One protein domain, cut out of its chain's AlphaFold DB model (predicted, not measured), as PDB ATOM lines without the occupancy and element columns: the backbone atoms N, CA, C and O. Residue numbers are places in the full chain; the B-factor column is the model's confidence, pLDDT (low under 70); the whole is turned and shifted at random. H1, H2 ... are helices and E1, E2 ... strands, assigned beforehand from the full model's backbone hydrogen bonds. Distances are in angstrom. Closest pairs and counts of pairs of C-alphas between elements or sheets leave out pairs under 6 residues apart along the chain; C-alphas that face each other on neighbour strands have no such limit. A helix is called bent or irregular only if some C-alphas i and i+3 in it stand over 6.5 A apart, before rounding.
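What this domain is: This is residues 324 to 337 and 345 to 473 of the 484 residues of an uncharacterized protein of Bimuria novae-zelandiae CBS 107.79 (UniProt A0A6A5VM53). Three helices, H1, H4 and H3, lie side by side in a row with H4 in the middle, and the long helix H2 crosses one face of this row, over H4 and H3. A small two-stranded antiparallel sheet, E1 and E2, sits near the residues 448 to 452 of H4 and 380 to 388 of H2. The printed part has 143 residues, with four named helices and two named strands in the order E1, H1, H2, H3, H4, E2; the class is mostly helix. The whole is compact, with a radius of gyration of the C-alphas of 16.1 A and spans of 49 by 40 by 23 A.

How they stand to each other: Start at E1, residues 328 to 330, and look for its antiparallel neighbour E2, residues 457 to 459, where N 329 and O 458 are 3.0 A apart and N 458 and O 329 are 2.9 A apart, both within hydrogen-bond range. Next comes H1, residues 352 to 368. Go on to H2, residues 372 to 401: it only just touches H1, with 3 pairs of C-alphas within 8 A, and only at the corner by their link, closest at Leu 366 and Ser 372, 5.0 A. H3, residues 410 to 430, touches H2 with its residues 410 to 417 alone, at a steep tilt of 53 degrees; the closest C-alphas, of Leu 383 and Ala 414, are 6.4 A apart. H3 forms a helical hairpin with H4, residues 435 to 453, at a shallow tilt of 10 degrees, opposite ways, closest at C-alphas 411 and 452, 5.1 A. H4 also touches H1 at a shallow tilt of 10 degrees, opposite ways, with C-alphas 358 and 451 closest at 6.1 A. H4 touches H2 at a steep tilt of 49 degrees, the same way, with C-alphas 376 and 444 closest at 6.0 A. H1 and H3 are apart. In H1, H2 and H4 every O i to N i+4 pair is within hydrogen-bond range; in H3, 15 of 17 are.

Where its parts are: Find C-alpha 328 at (406.380, 144.713, 385.288), where E1 begins; it runs 7.0 A to C-alpha 330. H1 runs 24.2 A from C-alpha 352 to C-alpha 368. Find C-alpha 372 at (408.529, 134.059, 369.071); from there H2 runs 43.2 A to C-alpha 401. H3 runs 30.8 A, has a kink of 34 degrees near residue 424, and is irregular, with C-alphas 423 and 426 7.1 A apart. H4 runs 27.1 A from C-alpha 435 to C-alpha 453, and E2 runs 7.3 A, ending at C-alpha 459, (408.360, 148.217, 388.092).

The domain as a whole: Look to Ser 337 and Glu 430 for the two C-alphas farthest apart, 49.5 A. Residues 338 to 344 are not printed, and C-alphas 337 and 345 are 13.8 A apart across this cut, which lies in the link E1 to H1. Of the links printed whole, H2 to H3 is short and the others are tight. After E2, residues 460 to 473 hold no named element. The mean pLDDT of the printed part is 93.1; residues 337, 472 and 473 are under 70.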
ATOM      1  N   PHE A 324     395.242 145.541 386.683       76.94
ATOM      2  CA  PHE A 324     396.058 144.409 386.242       76.94
ATOM      3  C   PHE A 324     397.006 143.968 387.365       76.94
ATOM      4  O   PHE A 324     397.505 144.819 388.111       76.94
ATOM      5  N   GLU A 325     397.251 142.659 387.470       83.50
ATOM      6  CA  GLU A 325     398.063 142.032 388.531       83.50
ATOM      7  C   GLU A 325     399.575 142.091 388.263       83.50
ATOM      8  O   GLU A 325     400.369 141.810 389.163       83.50
ATOM      9  N   ASP A 326     399.976 142.503 387.060       90.94
ATOM     10  CA  ASP A 326     401.369 142.443 386.631       90.94
ATOM     11  C   ASP A 326     402.264 143.431 387.390       90.94
ATOM     12  O   ASP A 326     401.903 144.590 387.645       90.94
ATOM     13  N   VAL A 327     403.466 142.967 387.731       93.50
ATOM     14  CA  VAL A 327     404.491 143.723 388.469       93.50
ATOM     15  C   VAL A 327     405.372 144.548 387.533       93.50
ATOM     16  O   VAL A 327     405.846 145.624 387.914       93.50
ATOM     17  N   LEU A 328     405.604 144.042 386.324       94.44
ATOM     18  CA  LEU A 328     406.380 144.713 385.288       94.44
ATOM     19  C   LEU A 328     405.439 145.311 384.250       94.44
ATOM     20  O   LEU A 328     404.482 144.680 383.816       94.44
ATOM     21  N   VAL A 329     405.729 146.543 383.861       94.00
ATOM     22  CA  VAL A 329     404.958 147.290 382.870       94.00
ATOM     23  C   VAL A 329     405.897 147.916 381.850       94.00
ATOM     24  O   VAL A 329     407.070 148.169 382.137       94.00
ATOM     25  N   LEU A 330     405.373 148.163 380.654       93.94
ATOM     26  CA  LEU A 330     406.083 148.735 379.527       93.94
ATOM     27  C   LEU A 330     405.477 150.068 379.148       93.94
ATOM     28  O   LEU A 330     404.259 150.251 379.094       93.94
ATOM     29  N   ARG A 331     406.368 151.005 378.870       91.94
ATOM     30  CA  ARG A 331     406.021 152.309 378.347       91.94
ATOM     31  C   ARG A 331     405.887 152.232 376.830       91.94
ATOM     32  O   ARG A 331     406.839 151.820 376.173       91.94
ATOM     33  N   ARG A 332     404.748 152.669 376.297       91.00
ATOM     34  CA  ARG A 332     404.499 152.762 374.848       91.00
ATOM     35  C   ARG A 332     404.754 154.173 374.330       91.00
ATOM     36  O   ARG A 332     404.752 155.136 375.103       91.00
ATOM     37  N   GLN A 333     404.916 154.323 373.013       88.31
ATOM     38  CA  GLN A 333     405.047 155.649 372.387       88.31
ATOM     39  C   GLN A 333     403.873 156.578 372.749       88.31
ATOM     40  O   GLN A 333     404.090 157.748 373.080       88.31
ATOM     41  N   GLY A 334     402.646 156.043 372.788       83.88
ATOM     42  CA  GLY A 334     401.431 156.784 373.153       83.88
ATOM     43  C   GLY A 334     401.409 157.336 374.586       83.88
ATOM     44  O   GLY A 334     400.707 158.308 374.855       83.88
ATOM     45  N   ASP A 335     402.227 156.792 375.494       79.44
ATOM     46  CA  ASP A 335     402.299 157.239 376.895       79.44
ATOM     47  C   ASP A 335     403.157 158.502 377.077       79.44
ATOM     48  O   ASP A 335     403.261 159.070 378.172       79.44
ATOM     49  N   THR A 336     403.848 158.940 376.026       75.69
ATOM     50  CA  THR A 336     404.657 160.157 376.065       75.69
ATOM     51  C   THR A 336     403.830 161.326 375.535       75.69
ATOM     52  O   THR A 336     403.627 161.503 374.335       75.69
ATOM     53  N   SER A 337     403.324 162.169 376.437       65.44
ATOM     54  CA  SER A 337     402.700 163.419 376.016       65.44
ATOM     55  C   SER A 337     403.763 164.323 375.386       65.44
ATOM     56  O   SER A 337     404.687 164.795 376.041       65.44
ATOM     57  N   PRO A 345     406.377 159.227 387.208       72.12
ATOM     58  CA  PRO A 345     407.376 158.883 388.217       72.12
ATOM     59  C   PRO A 345     407.987 157.493 387.992       72.12
ATOM     60  O   PRO A 345     408.981 157.146 388.623       72.12
ATOM     61  N   CYS A 346     407.380 156.698 387.110       81.38
ATOM     62  CA  CYS A 346     407.642 155.283 386.930       81.38
ATOM     63  C   CYS A 346     408.849 154.966 386.031       81.38
ATOM     64  O   CYS A 346     409.503 153.949 386.239       81.38
ATOM     65  N   SER A 347     409.196 155.839 385.084       73.12
ATOM     66  CA  SER A 347     410.261 155.603 384.096       73.12
ATOM     67  C   SER A 347     411.179 156.819 384.002       73.12
ATOM     68  O   SER A 347     411.119 157.623 383.071       73.12
ATOM     69  N   ARG A 348     412.054 156.970 385.004       74.56
ATOM     70  CA  ARG A 348     413.169 157.924 384.942       74.56
ATOM     71  C   ARG A 348     414.184 157.426 383.907       74.56
ATOM     72  O   ARG A 348     415.079 156.672 384.262       74.56
ATOM     73  N   GLY A 349     414.049 157.843 382.650       77.81
ATOM     74  CA  GLY A 349     415.127 157.701 381.663       77.81
ATOM     75  C   GLY A 349     414.709 157.330 380.246       77.81
ATOM     76  O   GLY A 349     415.441 157.679 379.330       77.81
ATOM     77  N   ALA A 350     413.544 156.706 380.049       88.88
ATOM     78  CA  ALA A 350     413.130 156.268 378.717       88.88
ATOM     79  C   ALA A 350     412.793 157.464 377.818       88.88
ATOM     80  O   ALA A 350     411.782 158.144 378.022       88.88
ATOM     81  N   ASN A 351     413.632 157.716 376.815       90.25
ATOM     82  CA  ASN A 351     413.326 158.654 375.746       90.25
ATOM     83  C   ASN A 351     412.374 157.995 374.730       90.25
ATOM     84  O   ASN A 351     412.354 156.776 374.579       90.25
ATOM     85  N   MET A 352     411.631 158.802 373.967       89.69
ATOM     86  CA  MET A 352     410.824 158.341 372.831       89.69
ATOM     87  C   MET A 352     411.643 157.474 371.865       89.69
ATOM     88  O   MET A 352     411.151 156.471 371.358       89.69
ATOM     89  N   ASN A 353     412.906 157.843 371.633       92.44
ATOM     90  CA  ASN A 353     413.801 157.064 370.783       92.44
ATOM     91  C   ASN A 353     414.083 155.669 371.359       92.44
ATOM     92  O   ASN A 353     414.114 154.706 370.603       92.44
ATOM     93  N   ASP A 354     414.246 155.546 372.678       93.56
ATOM     94  CA  ASP A 354     414.521 154.260 373.328       93.56
ATOM     95  C   ASP A 354     413.289 153.357 373.281       93.56
ATOM     96  O   ASP A 354     413.405 152.168 373.002       93.56
ATOM     97  N   ILE A 355     412.100 153.940 373.472       93.44
ATOM     98  CA  ILE A 355     410.820 153.238 373.328       93.44
ATOM     99  C   ILE A 355     410.665 152.727 371.891       93.44
ATOM    100  O   ILE A 355     410.483 151.531 371.687       93.44
ATOM    101  N   ALA A 356     410.825 153.601 370.892       93.25
ATOM    102  CA  ALA A 356     410.683 153.235 369.484       93.25
ATOM    103  C   ALA A 356     411.713 152.184 369.035       93.25
ATOM    104  O   ALA A 356     411.387 151.273 368.275       93.25
ATOM    105  N   MET A 357     412.959 152.285 369.508       95.25
ATOM    106  CA  MET A 357     414.001 151.293 369.232       95.25
ATOM    107  C   MET A 357     413.696 149.951 369.902       95.25
ATOM    108  O   MET A 357     413.830 148.911 369.256       95.25
ATOM    109  N   SER A 358     413.243 149.975 371.157       95.12
ATOM    110  CA  SER A 358     412.847 148.777 371.899       95.12
ATOM    111  C   SER A 358     411.656 148.078 371.238       95.12
ATOM    112  O   SER A 358     411.707 146.867 371.044       95.12
ATOM    113  N   GLU A 359     410.616 148.815 370.842       94.25
ATOM    114  CA  GLU A 359     409.447 148.282 370.122       94.25
ATOM    115  C   GLU A 359     409.847 147.700 368.761       94.25
ATOM    116  O   GLU A 359     409.522 146.559 368.449       94.25
ATOM    117  N   LYS A 360     410.641 148.434 367.972       94.88
ATOM    118  CA  LYS A 360     411.138 147.942 366.681       94.88
ATOM    119  C   LYS A 360     411.939 146.647 366.835       94.88
ATOM    120  O   LYS A 360     411.810 145.746 366.008       94.88
ATOM    121  N   ARG A 361     412.781 146.555 367.869       96.62
ATOM    122  CA  ARG A 361     413.563 145.346 368.155       96.62
ATOM    123  C   ARG A 361     412.663 144.190 368.589       96.62
ATOM    124  O   ARG A 361     412.892 143.079 368.123       96.62
ATOM    125  N   ALA A 362     411.645 144.440 369.412       95.81
ATOM    126  CA  ALA A 362     410.663 143.426 369.794       95.81
ATOM    127  C   ALA A 362     409.919 142.876 368.568       95.81
ATOM    128  O   ALA A 362     409.879 141.666 368.385       95.81
ATOM    129  N   ASN A 363     409.438 143.749 367.677       94.81
ATOM    130  CA  ASN A 363     408.749 143.339 366.447       94.81
ATOM    131  C   ASN A 363     409.656 142.510 365.532       94.81
ATOM    132  O   ASN A 363     409.252 141.467 365.037       94.81
ATOM    133  N   HIS A 364     410.923 142.904 365.389       96.12
ATOM    134  CA  HIS A 364     411.893 142.095 364.653       96.12
ATOM    135  C   HIS A 364     412.080 140.696 365.267       96.12
ATOM    136  O   HIS A 364     412.262 139.727 364.536       96.12
ATOM    137  N   LEU A 365     412.058 140.569 366.600       96.69
ATOM    138  CA  LEU A 365     412.106 139.258 367.250       96.69
ATOM    139  C   LEU A 365     410.830 138.458 366.989       96.69
ATOM    140  O   LEU A 365     410.932 137.258 366.753       96.69
ATOM    141  N   LEU A 366     409.657 139.095 367.002       95.62
ATOM    142  CA  LEU A 366     408.381 138.449 366.674       95.62
ATOM    143  C   LEU A 366     408.387 137.878 365.251       95.62
ATOM    144  O   LEU A 366     408.087 136.702 365.065       95.62
ATOM    145  N   ASP A 367     408.846 138.663 364.277       95.75
ATOM    146  CA  ASP A 367     408.911 138.259 362.868       95.75
ATOM    147  C   ASP A 367     409.944 137.151 362.598       95.75
ATOM    148  O   ASP A 367     409.823 136.391 361.635       95.75
ATOM    149  N   ALA A 368     410.987 137.054 363.430       95.75
ATOM    150  CA  ALA A 368     412.099 136.133 363.208       95.75
ATOM    151  C   ALA A 368     411.738 134.658 363.446       95.75
ATOM    152  O   ALA A 368     412.400 133.776 362.894       95.75
ATOM    153  N   HIS A 369     410.730 134.368 364.273       96.38
ATOM    154  CA  HIS A 369     410.395 132.998 364.651       96.38
ATOM    155  C   HIS A 369     408.886 132.815 364.837       96.38
ATOM    156  O   HIS A 369     408.248 133.561 365.570       96.38
ATOM    157  N   SER A 370     408.302 131.758 364.265       95.81
ATOM    158  CA  SER A 370     406.848 131.514 364.342       95.81
ATOM    159  C   SER A 370     406.324 131.329 365.770       95.81
ATOM    160  O   SER A 370     405.160 131.590 366.045       95.81
ATOM    161  N   ARG A 371     407.188 130.880 366.686       96.44
ATOM    162  CA  ARG A 371     406.892 130.724 368.124       96.44
ATOM    163  C   ARG A 371     407.445 131.857 368.988       96.44
ATOM    164  O   ARG A 371     407.550 131.701 370.202       96.44
ATOM    165  N   SER A 372     407.876 132.953 368.372       96.31
ATOM    166  CA  SER A 372     408.529 134.059 369.071       96.31
ATOM    167  C   SER A 372     407.650 134.649 370.170       96.31
ATOM    168  O   SER A 372     408.133 134.872 371.273       96.31
ATOM    169  N   GLU A 373     406.349 134.798 369.917       95.75
ATOM    170  CA  GLU A 373     405.396 135.312 370.904       95.75
ATOM    171  C   GLU A 373     405.325 134.417 372.156       95.75
ATOM    172  O   GLU A 373     405.466 134.898 373.282       95.75
ATOM    173  N   GLU A 374     405.199 133.094 371.979       96.31
ATOM    174  CA  GLU A 374     405.207 132.121 373.085       96.31
ATOM    175  C   GLU A 374     406.510 132.194 373.891       96.31
ATOM    176  O   GLU A 374     406.500 132.150 375.126       96.31
ATOM    177  N   ILE A 375     407.639 132.307 373.186       97.25
ATOM    178  CA  ILE A 375     408.970 132.403 373.783       97.25
ATOM    179  C   ILE A 375     409.090 133.710 374.578       97.25
ATOM    180  O   ILE A 375     409.413 133.672 375.767       97.25
ATOM    181  N   GLY A 376     408.762 134.848 373.967       96.19
ATOM    182  CA  GLY A 376     408.785 136.166 374.592       96.19
ATOM    183  C   GLY A 376     407.918 136.221 375.849       96.19
ATOM    184  O   GLY A 376     408.396 136.632 376.909       96.19
ATOM    185  N   MET A 377     406.681 135.712 375.783       94.81
ATOM    186  CA  MET A 377     405.784 135.614 376.941       94.81
ATOM    187  C   MET A 377     406.346 134.714 378.045       94.81
ATOM    188  O   MET A 377     406.264 135.058 379.228       94.81
ATOM    189  N   SER A 378     406.939 133.572 377.687       96.56
ATOM    190  CA  SER A 378     407.540 132.638 378.645       96.56
ATOM    191  C   SER A 378     408.720 133.267 379.397       96.56
ATOM    192  O   SER A 378     408.796 133.171 380.630       96.56
ATOM    193  N   ILE A 379     409.615 133.961 378.683       97.44
ATOM    194  CA  ILE A 379     410.770 134.641 379.281       97.44
ATOM    195  C   ILE A 379     410.318 135.840 380.129       97.44
ATOM    196  O   ILE A 379     410.778 135.974 381.267       97.44
ATOM    197  N   ALA A 380     409.368 136.653 379.654       96.25
ATOM    198  CA  ALA A 380     408.799 137.761 380.427       96.25
ATOM    199  C   ALA A 380     408.124 137.272 381.723       96.25
ATOM    200  O   ALA A 380     408.424 137.767 382.811       96.25
ATOM    201  N   SER A 381     407.316 136.210 381.639       95.62
ATOM    202  CA  SER A 381     406.686 135.571 382.804       95.62
ATOM    203  C   SER A 381     407.721 135.037 383.801       95.62
ATOM    204  O   SER A 381     407.522 135.065 385.018       95.62
ATOM    205  N   ARG A 382     408.851 134.510 383.309       97.44
ATOM    206  CA  ARG A 382     409.949 134.042 384.164       97.44
ATOM    207  C   ARG A 382     410.626 135.210 384.882       97.44
ATOM    208  O   ARG A 382     410.852 135.102 386.090       97.44
ATOM    209  N   LEU A 383     410.898 136.311 384.177       97.38
ATOM    210  CA  LEU A 383     411.443 137.538 384.764       97.38
ATOM    211  C   LEU A 383     410.523 138.079 385.864       97.38
ATOM    212  O   LEU A 383     410.985 138.405 386.959       97.38
ATOM    213  N   GLU A 384     409.220 138.108 385.607       96.00
ATOM    214  CA  GLU A 384     408.240 138.587 386.571       96.00
ATOM    215  C   GLU A 384     408.204 137.732 387.844       96.00
ATOM    216  O   GLU A 384     408.277 138.270 388.951       96.00
ATOM    217  N   ARG A 385     408.192 136.397 387.728       96.38
ATOM    218  CA  ARG A 385     408.268 135.507 388.902       96.38
ATOM    219  C   ARG A 385     409.555 135.714 389.703       96.38
ATOM    220  O   ARG A 385     409.525 135.701 390.938       96.38
ATOM    221  N   MET A 386     410.688 135.928 389.028       97.19
ATOM    222  CA  MET A 386     411.952 136.260 389.697       97.19
ATOM    223  C   MET A 386     411.842 137.585 390.465       97.19
ATOM    224  O   MET A 386     412.277 137.662 391.616       97.19
ATOM    225  N   MET A 387     411.208 138.599 389.871       96.50
ATOM    226  CA  MET A 387     410.952 139.888 390.517       96.50
ATOM    227  C   MET A 387     410.022 139.754 391.723       96.50
ATOM    228  O   MET A 387     410.369 140.221 392.807       96.50
ATOM    229  N   GLN A 388     408.892 139.060 391.588       95.44
ATOM    230  CA  GLN A 388     407.951 138.803 392.684       95.44
ATOM    231  C   GLN A 388     408.624 138.087 393.863       95.44
ATOM    232  O   GLN A 388     408.406 138.451 395.023       95.44
ATOM    233  N   SER A 389     409.491 137.108 393.582       96.25
ATOM    234  CA  SER A 389     410.277 136.407 394.604       96.25
ATOM    235  C   SER A 389     411.239 137.352 395.335       96.25
ATOM    236  O   SER A 389     411.274 137.366 396.570       96.25
ATOM    237  N   LYS A 390     411.965 138.207 394.598       96.44
ATOM    238  CA  LYS A 390     412.865 139.216 395.182       96.44
ATOM    239  C   LYS A 390     412.113 140.268 396.001       96.44
ATOM    240  O   LYS A 390     412.538 140.572 397.111       96.44
ATOM    241  N   ILE A 391     410.980 140.771 395.509       94.94
ATOM    242  CA  ILE A 391     410.113 141.716 396.235       94.94
ATOM    243  C   ILE A 391     409.618 141.073 397.533       94.94
ATOM    244  O   ILE A 391     409.732 141.663 398.607       94.94
ATOM    245  N   SER A 392     409.135 139.831 397.462       94.38
ATOM    246  CA  SER A 392     408.652 139.093 398.632       94.38
ATOM    247  C   SER A 392     409.749 138.878 399.678       94.38
ATOM    248  O   SER A 392     409.490 139.022 400.875       94.38
ATOM    249  N   LYS A 393     410.981 138.560 399.253       95.88
ATOM    250  CA  LYS A 393     412.145 138.464 400.148       95.88
ATOM    251  C   LYS A 393     412.488 139.816 400.775       95.88
ATOM    252  O   LYS A 393     412.577 139.894 401.997       95.88
ATOM    253  N   ALA A 394     412.567 140.879 399.975       94.88
ATOM    254  CA  ALA A 394     412.862 142.227 400.458       94.88
ATOM    255  C   ALA A 394     411.842 142.699 401.508       94.88
ATOM    256  O   ALA A 394     412.222 143.254 402.539       94.88
ATOM    257  N   ILE A 395     410.549 142.422 401.303       93.50
ATOM    258  CA  ILE A 395     409.489 142.738 402.274       93.50
ATOM    259  C   ILE A 395     409.691 141.965 403.587       93.50
ATOM    260  O   ILE A 395     409.577 142.548 404.668       93.50
ATOM    261  N   LYS A 396     410.003 140.663 403.517       94.81
ATOM    262  CA  LYS A 396     410.255 139.833 404.708       94.81
ATOM    263  C   LYS A 396     411.472 140.328 405.497       94.81
ATOM    264  O   LYS A 396     411.385 140.472 406.716       94.81
ATOM    265  N   GLU A 397     412.571 140.635 404.815       95.00
ATOM    266  CA  GLU A 397     413.809 141.122 405.434       95.00
ATOM    267  C   GLU A 397     413.634 142.500 406.078       95.00
ATOM    268  O   GLU A 397     414.031 142.714 407.225       95.00
ATOM    269  N   ALA A 398     412.971 143.420 405.379       94.38
ATOM    270  CA  ALA A 398     412.660 144.750 405.887       94.38
ATOM    271  C   ALA A 398     411.765 144.697 407.132       94.38
ATOM    272  O   ALA A 398     412.005 145.430 408.095       94.38
ATOM    273  N   LYS A 399     410.780 143.786 407.160       93.38
ATOM    274  CA  LYS A 399     409.928 143.562 408.336       93.38
ATOM    275  C   LYS A 399     410.734 143.059 409.536       93.38
ATOM    276  O   LYS A 399     410.489 143.514 410.650       93.38
ATOM    277  N   GLY A 400     411.703 142.166 409.314       94.75
ATOM    278  CA  GLY A 400     412.599 141.676 410.366       94.75
ATOM    279  C   GLY A 400     413.530 142.761 410.916       94.75
ATOM    280  O   GLY A 400     413.724 142.854 412.124       94.75
ATOM    281  N   LYS A 401     414.055 143.625 410.040       94.94
ATOM    282  CA  LYS A 401     415.037 144.665 410.396       94.94
ATOM    283  C   LYS A 401     414.423 146.027 410.748       94.94
ATOM    284  O   LYS A 401     415.161 146.945 411.090       94.94
ATOM    285  N   ARG A 402     413.093 146.188 410.649       92.75
ATOM    286  CA  ARG A 402     412.379 147.488 410.714       92.75
ATOM    287  C   ARG A 402     412.956 148.541 409.757       92.75
ATOM    288  O   ARG A 402     412.912 149.738 410.031       92.75
ATOM    289  N   GLN A 403     413.518 148.090 408.640       92.81
ATOM    290  CA  GLN A 403     414.114 148.957 407.632       92.81
ATOM    291  C   GLN A 403     413.098 149.285 406.546       92.81
ATOM    292  O   GLN A 403     412.121 148.565 406.330       92.81
ATOM    293  N   LYS A 404     413.340 150.388 405.839       90.88
ATOM    294  CA  LYS A 404     412.588 150.702 404.634       90.88
ATOM    295  C   LYS A 404     412.878 149.632 403.589       90.88
ATOM    296  O   LYS A 404     414.034 149.377 403.270       90.88
ATOM    297  N   VAL A 405     411.825 149.017 403.064       91.81
ATOM    298  CA  VAL A 405     411.963 148.074 401.957       91.81
ATOM    299  C   VAL A 405     412.520 148.840 400.753       91.81
ATOM    300  O   VAL A 405     411.993 149.898 400.403       91.81
ATOM    301  N   VAL A 406     413.570 148.317 400.128       92.31
ATOM    302  CA  VAL A 406     414.105 148.828 398.862       92.31
ATOM    303  C   VAL A 406     413.635 147.879 397.759       92.31
ATOM    304  O   VAL A 406     413.838 146.670 397.895       92.31
ATOM    305  N   PRO A 407     412.957 148.369 396.705       91.12
ATOM    306  CA  PRO A 407     412.514 147.499 395.626       91.12
ATOM    307  C   PRO A 407     413.732 146.959 394.859       91.12
ATOM    308  O   PRO A 407     414.687 147.706 394.633       91.12
ATOM    309  N   PRO A 408     413.727 145.678 394.452       95.75
ATOM    310  CA  PRO A 408     414.795 145.134 393.625       95.75
ATOM    311  C   PRO A 408     414.814 145.818 392.253       95.75
ATOM    312  O   PRO A 408     413.766 146.146 391.701       95.75
ATOM    313  N   SER A 409     416.006 145.991 391.684       95.75
ATOM    314  CA  SER A 409     416.178 146.518 390.327       95.75
ATOM    315  C   SER A 409     415.676 145.506 389.278       95.75
ATOM    316  O   SER A 409     416.117 144.346 389.289       95.75
ATOM    317  N   PRO A 410     414.772 145.905 388.356       96.38
ATOM    318  CA  PRO A 410     414.382 145.087 387.205       96.38
ATOM    319  C   PRO A 410     415.570 144.693 386.340       96.38
ATOM    320  O   PRO A 410     415.701 143.525 385.986       96.38
ATOM    321  N   THR A 411     416.463 145.647 386.071       97.06
ATOM    322  CA  THR A 411     417.640 145.455 385.221       97.06
ATOM    323  C   THR A 411     418.553 144.372 385.781       97.06
ATOM    324  O   THR A 411     418.905 143.439 385.065       97.06
ATOM    325  N   ASP A 412     418.846 144.398 387.085       97.75
ATOM    326  CA  ASP A 412     419.692 143.377 387.725       97.75
ATOM    327  C   ASP A 412     419.050 141.985 387.661       97.75
ATOM    328  O   ASP A 412     419.725 140.955 387.611       97.75
ATOM    329  N   THR A 413     417.718 141.933 387.679       98.19
ATOM    330  CA  THR A 413     416.974 140.675 387.587       98.19
ATOM    331  C   THR A 413     416.931 140.151 386.155       98.19
ATOM    332  O   THR A 413     417.109 138.949 385.969       98.19
ATOM    333  N   ALA A 414     416.798 141.029 385.158       98.25
ATOM    334  CA  ALA A 414     416.910 140.681 383.744       98.25
ATOM    335  C   ALA A 414     418.325 140.194 383.392       98.25
ATOM    336  O   ALA A 414     418.471 139.162 382.743       98.25
ATOM    337  N   ILE A 415     419.369 140.860 383.903       98.44
ATOM    338  CA  ILE A 415     420.767 140.427 383.742       98.44
ATOM    339  C   ILE A 415     420.970 139.038 384.358       98.44
ATOM    340  O   ILE A 415     421.575 138.168 383.734       98.44
ATOM    341  N   GLY A 416     420.432 138.806 385.561       98.19
ATOM    342  CA  GLY A 416     420.480 137.494 386.208       98.19
ATOM    343  C   GLY A 416     419.770 136.402 385.402       98.19
ATOM    344  O   GLY A 416     420.305 135.305 385.262       98.19
ATOM    345  N   LEU A 417     418.599 136.707 384.831       98.50
ATOM    346  CA  LEU A 417     417.863 135.783 383.964       98.50
ATOM    347  C   LEU A 417     418.654 135.449 382.693       98.50
ATOM    348  O   LEU A 417     418.792 134.280 382.347       98.50
ATOM    349  N   ARG A 418     419.210 136.462 382.026       98.50
ATOM    350  CA  ARG A 418     420.055 136.285 380.842       98.50
ATOM    351  C   ARG A 418     421.273 135.415 381.147       98.50
ATOM    352  O   ARG A 418     421.559 134.488 380.399       98.50
ATOM    353  N   LYS A 419     421.971 135.691 382.253       98.50
ATOM    354  CA  LYS A 419     423.125 134.899 382.696       98.50
ATOM    355  C   LYS A 419     422.739 133.434 382.910       98.50
ATOM    356  O   LYS A 419     423.417 132.559 382.387       98.50
ATOM    357  N   TYR A 420     421.622 133.181 383.594       98.38
ATOM    358  CA  TYR A 420     421.099 131.827 383.782       98.38
ATOM    359  C   TYR A 420     420.817 131.124 382.446       98.38
ATOM    360  O   TYR A 420     421.207 129.977 382.263       98.38
ATOM    361  N   LEU A 421     420.172 131.797 381.488       98.25
ATOM    362  CA  LEU A 421     419.888 131.208 380.175       98.25
ATOM    363  C   LEU A 421     421.165 130.902 379.381       98.25
ATOM    364  O   LEU A 421     421.227 129.866 378.726       98.25
ATOM    365  N   LEU A 422     422.184 131.764 379.469       98.44
ATOM    366  CA  LEU A 422     423.488 131.528 378.844       98.44
ATOM    367  C   LEU A 422     424.190 130.306 379.443       98.44
ATOM    368  O   LEU A 422     424.676 129.468 378.694       98.44
ATOM    369  N   GLU A 423     424.196 130.173 380.771       98.31
ATOM    370  CA  GLU A 423     424.773 129.011 381.464       98.31
ATOM    371  C   GLU A 423     424.036 127.707 381.122       98.31
ATOM    372  O   GLU A 423     424.646 126.645 381.069       98.31
ATOM    373  N   GLN A 424     422.727 127.772 380.862       98.25
ATOM    374  CA  GLN A 424     421.921 126.612 380.469       98.25
ATOM    375  C   GLN A 424     421.987 126.288 378.970       98.25
ATOM    376  O   GLN A 424     421.460 125.255 378.558       98.25
ATOM    377  N   LYS A 425     422.595 127.148 378.142       98.19
ATOM    378  CA  LYS A 425     422.604 126.994 376.681       98.19
ATOM    379  C   LYS A 425     423.219 125.661 376.262       98.19
ATOM    380  O   LYS A 425     422.571 124.897 375.556       98.19
ATOM    381  N   GLU A 426     424.441 125.383 376.706       98.31
ATOM    382  CA  GLU A 426     425.201 124.197 376.289       98.31
ATOM    383  C   GLU A 426     424.493 122.903 376.713       98.31
ATOM    384  O   GLU A 426     424.204 122.061 375.868       98.31
ATOM    385  N   ALA A 427     424.062 122.809 377.976       98.44
ATOM    386  CA  ALA A 427     423.344 121.641 378.493       98.44
ATOM    387  C   ALA A 427     422.023 121.351 377.750       98.44
ATOM    388  O   ALA A 427     421.642 120.193 377.559       98.44
ATOM    389  N   ARG A 428     421.301 122.390 377.308       98.25
ATOM    390  CA  ARG A 428     420.065 122.224 376.524       98.25
ATOM    391  C   ARG A 428     420.342 121.715 375.116       98.25
ATOM    392  O   ARG A 428     419.640 120.820 374.655       98.25
ATOM    393  N   LEU A 429     421.384 122.235 374.468       98.31
ATOM    394  CA  LEU A 429     421.821 121.751 373.158       98.31
ATOM    395  C   LEU A 429     422.271 120.285 373.229       98.31
ATOM    396  O   LEU A 429     421.905 119.494 372.363       98.31
ATOM    397  N   GLU A 430     422.985 119.897 374.288       98.25
ATOM    398  CA  GLU A 430     423.367 118.499 374.543       98.25
ATOM    399  C   GLU A 430     422.153 117.586 374.772       98.25
ATOM    400  O   GLU A 430     422.142 116.438 374.331       98.25
ATOM    401  N   THR A 431     421.104 118.105 375.417       98.50
ATOM    402  CA  THR A 431     419.838 117.382 375.640       98.50
ATOM    403  C   THR A 431     419.008 117.240 374.351       98.50
ATOM    404  O   THR A 431     418.044 116.474 374.316       98.50
ATOM    405  N   GLY A 432     419.400 117.923 373.272       98.25
ATOM    406  CA  GLY A 432     418.734 117.871 371.972       98.25
ATOM    407  C   GLY A 432     417.642 118.923 371.779       98.25
ATOM    408  O   GLY A 432     416.807 118.759 370.889       98.25
ATOM    409  N   ASP A 433     417.629 119.993 372.581       97.94
ATOM    410  CA  ASP A 433     416.777 121.150 372.298       97.94
ATOM    411  C   ASP A 433     417.196 121.809 370.974       97.94
ATOM    412  O   ASP A 433     418.377 121.871 370.623       97.94
ATOM    413  N   ASP A 434     416.219 122.344 370.242       97.94
ATOM    414  CA  ASP A 434     416.472 123.047 368.987       97.94
ATOM    415  C   ASP A 434     417.329 124.307 369.208       97.94
ATOM    416  O   ASP A 434     416.968 125.216 369.965       97.94
ATOM    417  N   ALA A 435     418.458 124.378 368.501       98.12
ATOM    418  CA  ALA A 435     419.432 125.449 368.658       98.12
ATOM    419  C   ALA A 435     418.872 126.827 368.290       98.12
ATOM    420  O   ALA A 435     419.210 127.814 368.945       98.12
ATOM    421  N   ALA A 436     417.998 126.899 367.280       97.56
ATOM    422  CA  ALA A 436     417.374 128.154 366.873       97.56
ATOM    423  C   ALA A 436     416.447 128.688 367.972       97.56
ATOM    424  O   ALA A 436     416.516 129.867 368.319       97.56
ATOM    425  N   THR A 437     415.648 127.810 368.582       97.62
ATOM    426  CA  THR A 437     414.787 128.149 369.722       97.62
ATOM    427  C   THR A 437     415.598 128.647 370.925       97.62
ATOM    428  O   THR A 437     415.269 129.690 371.492       97.62
ATOM    429  N   VAL A 438     416.681 127.952 371.300       98.31
ATOM    430  CA  VAL A 438     417.538 128.346 372.437       98.31
ATOM    431  C   VAL A 438     418.216 129.698 372.190       98.31
ATOM    432  O   VAL A 438     418.258 130.544 373.084       98.31
ATOM    433  N   GLU A 439     418.724 129.938 370.981       98.31
ATOM    434  CA  GLU A 439     419.324 131.228 370.629       98.31
ATOM    435  C   GLU A 439     418.280 132.351 370.624       98.31
ATOM    436  O   GLU A 439     418.540 133.460 371.088       98.31
ATOM    437  N   HIS A 440     417.064 132.062 370.167       98.06
ATOM    438  CA  HIS A 440     415.988 133.040 370.154       98.06
ATOM    439  C   HIS A 440     415.512 133.419 371.569       98.06
ATOM    440  O   HIS A 440     415.257 134.592 371.845       98.06
ATOM    441  N   GLU A 441     415.482 132.469 372.509       98.31
ATOM    442  CA  GLU A 441     415.270 132.762 373.935       98.31
ATOM    443  C   GLU A 441     416.324 133.734 374.494       98.31
ATOM    444  O   GLU A 441     415.994 134.636 375.271       98.31
ATOM    445  N   LEU A 442     417.589 133.580 374.089       98.50
ATOM    446  CA  LEU A 442     418.670 134.483 374.492       98.50
ATOM    447  C   LEU A 442     418.502 135.881 373.897       98.50
ATOM    448  O   LEU A 442     418.708 136.864 374.605       98.50
ATOM    449  N   GLN A 443     418.057 135.985 372.646       98.38
ATOM    450  CA  GLN A 443     417.748 137.272 372.021       98.38
ATOM    451  C   GLN A 443     416.605 138.005 372.741       98.38
ATOM    452  O   GLN A 443     416.681 139.221 372.938       98.38
ATOM    453  N   TRP A 444     415.579 137.276 373.191       98.31
ATOM    454  CA  TRP A 444     414.524 137.826 374.048       98.31
ATOM    455  C   TRP A 444     415.061 138.289 375.404       98.31
ATOM    456  O   TRP A 444     414.700 139.365 375.882       98.31
ATOM    457  N   ALA A 445     415.958 137.518 376.020       98.38
ATOM    458  CA  ALA A 445     416.595 137.910 377.273       98.38
ATOM    459  C   ALA A 445     417.482 139.159 377.116       98.38
ATOM    460  O   ALA A 445     417.455 140.036 377.981       98.38
ATOM    461  N   ASP A 446     418.221 139.277 376.008       98.56
ATOM    462  CA  ASP A 446     418.982 140.480 375.651       98.56
ATOM    463  C   ASP A 446     418.066 141.700 375.522       98.56
ATOM    464  O   ASP A 446     418.364 142.764 376.069       98.56
ATOM    465  N   TRP A 447     416.933 141.540 374.833       98.19
ATOM    466  CA  TRP A 447     415.943 142.603 374.685       98.19
ATOM    467  C   TRP A 447     415.355 143.037 376.035       98.19
ATOM    468  O   TRP A 447     415.249 144.231 376.288       98.19
ATOM    469  N   LEU A 448     415.050 142.105 376.947       97.81
ATOM    470  CA  LEU A 448     414.569 142.447 378.294       97.81
ATOM    471  C   LEU A 448     415.600 143.249 379.099       97.81
ATOM    472  O   LEU A 448     415.234 144.174 379.829       97.81
ATOM    473  N   VAL A 449     416.888 142.916 378.979       98.12
ATOM    474  CA  VAL A 449     417.964 143.685 379.622       98.12
ATOM    475  C   VAL A 449     418.020 145.101 379.054       98.12
ATOM    476  O   VAL A 449     418.054 146.056 379.826       98.12
ATOM    477  N   GLU A 450     417.965 145.252 377.730       97.19
ATOM    478  CA  GLU A 450     417.940 146.567 377.082       97.19
ATOM    479  C   GLU A 450     416.710 147.376 377.519       97.19
ATOM    480  O   GLU A 450     416.859 148.468 378.071       97.19
ATOM    481  N   ALA A 451     415.509 146.805 377.381       96.38
ATOM    482  CA  ALA A 451     414.246 147.451 377.719       96.38
ATOM    483  C   ALA A 451     414.197 147.898 379.189       96.38
ATOM    484  O   ALA A 451     413.731 149.000 379.486       96.38
ATOM    485  N   THR A 452     414.706 147.079 380.116       96.50
ATOM    486  CA  THR A 452     414.778 147.453 381.538       96.50
ATOM    487  C   THR A 452     415.871 148.480 381.826       96.50
ATOM    488  O   THR A 452     415.659 149.369 382.646       96.50
ATOM    489  N   SER A 453     417.027 148.408 381.161       96.00
ATOM    490  CA  SER A 453     418.129 149.367 381.348       96.00
ATOM    491  C   SER A 453     417.801 150.772 380.832       96.00
ATOM    492  O   SER A 453     418.155 151.758 381.474       96.00
ATOM    493  N   CYS A 454     417.054 150.868 379.729       95.06
ATOM    494  CA  CYS A 454     416.578 152.132 379.167       95.06
ATOM    495  C   CYS A 454     415.321 152.662 379.883       95.06
ATOM    496  O   CYS A 454     414.832 153.740 379.561       95.06
ATOM    497  N   GLY A 455     414.764 151.912 380.841       94.31
ATOM    498  CA  GLY A 455     413.550 152.280 381.574       94.31
ATOM    499  C   GLY A 455     412.250 152.160 380.769       94.31
ATOM    500  O   GLY A 455     411.213 152.645 381.226       94.31
ATOM    501  N   VAL A 456     412.290 151.534 379.587       95.00
ATOM    502  CA  VAL A 456     411.098 151.209 378.786       95.00
ATOM    503  C   VAL A 456     410.241 150.205 379.556       95.00
ATOM    504  O   VAL A 456     409.048 150.430 379.753       95.00
ATOM    505  N   MET A 457     410.871 149.155 380.087       95.69
ATOM    506  CA  MET A 457     410.264 148.200 381.013       95.69
ATOM    507  C   MET A 457     410.663 148.537 382.454       95.69
ATOM    508  O   MET A 457     411.843 148.697 382.759       95.69
ATOM    509  N   HIS A 458     409.696 148.643 383.361       94.94
ATOM    510  CA  HIS A 458     409.952 149.073 384.737       94.94
ATOM    511  C   HIS A 458     408.978 148.442 385.736       94.94
ATOM    512  O   HIS A 458     407.975 147.831 385.364       94.94
ATOM    513  N   LEU A 459     409.290 148.583 387.028       94.38
ATOM    514  CA  LEU A 459     408.360 148.217 388.092       94.38
ATOM    515  C   LEU A 459     407.152 149.136 388.059       94.38
ATOM    516  O   LEU A 459     407.290 150.360 388.069       94.38
ATOM    517  N   LYS A 460     405.971 148.534 388.121       92.38
ATOM    518  CA  LYS A 460     404.747 149.271 388.386       92.38
ATOM    519  C   LYS A 460     404.898 150.021 389.708       92.38
ATOM    520  O   LYS A 460     405.361 149.464 390.696       92.38
ATOM    521  N   VAL A 461     404.532 151.296 389.704       90.44
ATOM    522  CA  VAL A 461     404.505 152.165 390.889       90.44
ATOM    523  C   VAL A 461     403.148 152.867 390.960       90.44
ATOM    524  O   VAL A 461     402.471 152.976 389.931       90.44
ATOM    525  N   PRO A 462     402.722 153.368 392.131       86.88
ATOM    526  CA  PRO A 462     401.504 154.164 392.249       86.88
ATOM    527  C   PRO A 462     401.448 155.303 391.224       86.88
ATOM    528  O   PRO A 462     402.399 156.070 391.081       86.88
ATOM    529  N   GLY A 463     400.328 155.401 390.503       86.31
ATOM    530  CA  GLY A 463     400.131 156.397 389.445       86.31
ATOM    531  C   GLY A 463     400.757 156.040 388.091       86.31
ATOM    532  O   GLY A 463     400.667 156.835 387.163       86.31
ATOM    533  N   CYS A 464     401.373 154.862 387.950       87.00
ATOM    534  CA  CYS A 464     401.828 154.374 386.653       87.00
ATOM    535  C   CYS A 464     400.633 153.983 385.764       87.00
ATOM    536  O   CYS A 464     399.757 153.233 386.194       87.00
ATOM    537  N   THR A 465     400.617 154.480 384.524       88.19
ATOM    538  CA  THR A 465     399.619 154.145 383.489       88.19
ATOM    539  C   THR A 465     400.179 153.231 382.399       88.19
ATOM    540  O   THR A 465     399.473 152.924 381.444       88.19
ATOM    541  N   CYS A 466     401.442 152.820 382.522       90.38
ATOM    542  CA  CYS A 466     402.096 151.927 381.575       90.38
ATOM    543  C   CYS A 466     401.440 150.542 381.613       90.38
ATOM    544  O   CYS A 466     400.987 150.085 382.668       90.38
ATOM    545  N   ARG A 467     401.382 149.879 380.456       89.94
ATOM    546  CA  ARG A 467     400.661 148.611 380.290       89.94
ATOM    547  C   ARG A 467     401.609 147.414 380.362       89.94
ATOM    548  O   ARG A 467     402.758 147.530 379.948       89.94
ATOM    549  N   PRO A 468     401.154 146.259 380.866       88.38
ATOM    550  CA  PRO A 468     401.956 145.031 380.890       88.38
ATOM    551  C   PRO A 468     402.091 144.375 379.507       88.38
ATOM    552  O   PRO A 468     402.953 143.531 379.290       88.38
ATOM    553  N   GLU A 469     401.236 144.766 378.564       84.38
ATOM    554  CA  GLU A 469     401.105 144.157 377.246       84.38
ATOM    555  C   GLU A 469     402.321 144.463 376.364       84.38
ATOM    556  O   GLU A 469     402.402 145.525 375.738       84.38
ATOM    557  N   ILE A 470     403.251 143.506 376.301       75.25
ATOM    558  CA  ILE A 470     404.407 143.544 375.396       75.25
ATOM    559  C   ILE A 470     403.970 143.303 373.939       75.25
ATOM    560  O   ILE A 470     404.555 143.881 373.031       75.25
ATOM    561  N   PHE A 471     402.938 142.472 373.729       72.50
ATOM    562  CA  PHE A 471     402.640 141.851 372.429       72.50
ATOM    563  C   PHE A 471     401.222 142.055 371.913       72.50
ATOM    564  O   PHE A 471     400.851 141.422 370.932       72.50
ATOM    565  N   LEU A 472     400.408 142.904 372.544       65.75
ATOM    566  CA  LEU A 472     399.148 143.246 371.897       65.75
ATOM    567  C   LEU A 472     399.475 144.132 370.704       65.75
ATOM    568  O   LEU A 472     399.683 145.336 370.878       65.75
ATOM    569  N   GLU A 473     399.522 143.500 369.527       65.25
ATOM    570  CA  GLU A 473     399.085 144.135 368.294       65.25
ATOM    571  C   GLU A 473     397.812 144.879 368.672       65.25
ATOM    572  O   GLU A 473     396.823 144.289 369.122       65.25
TER     573      GLU A 473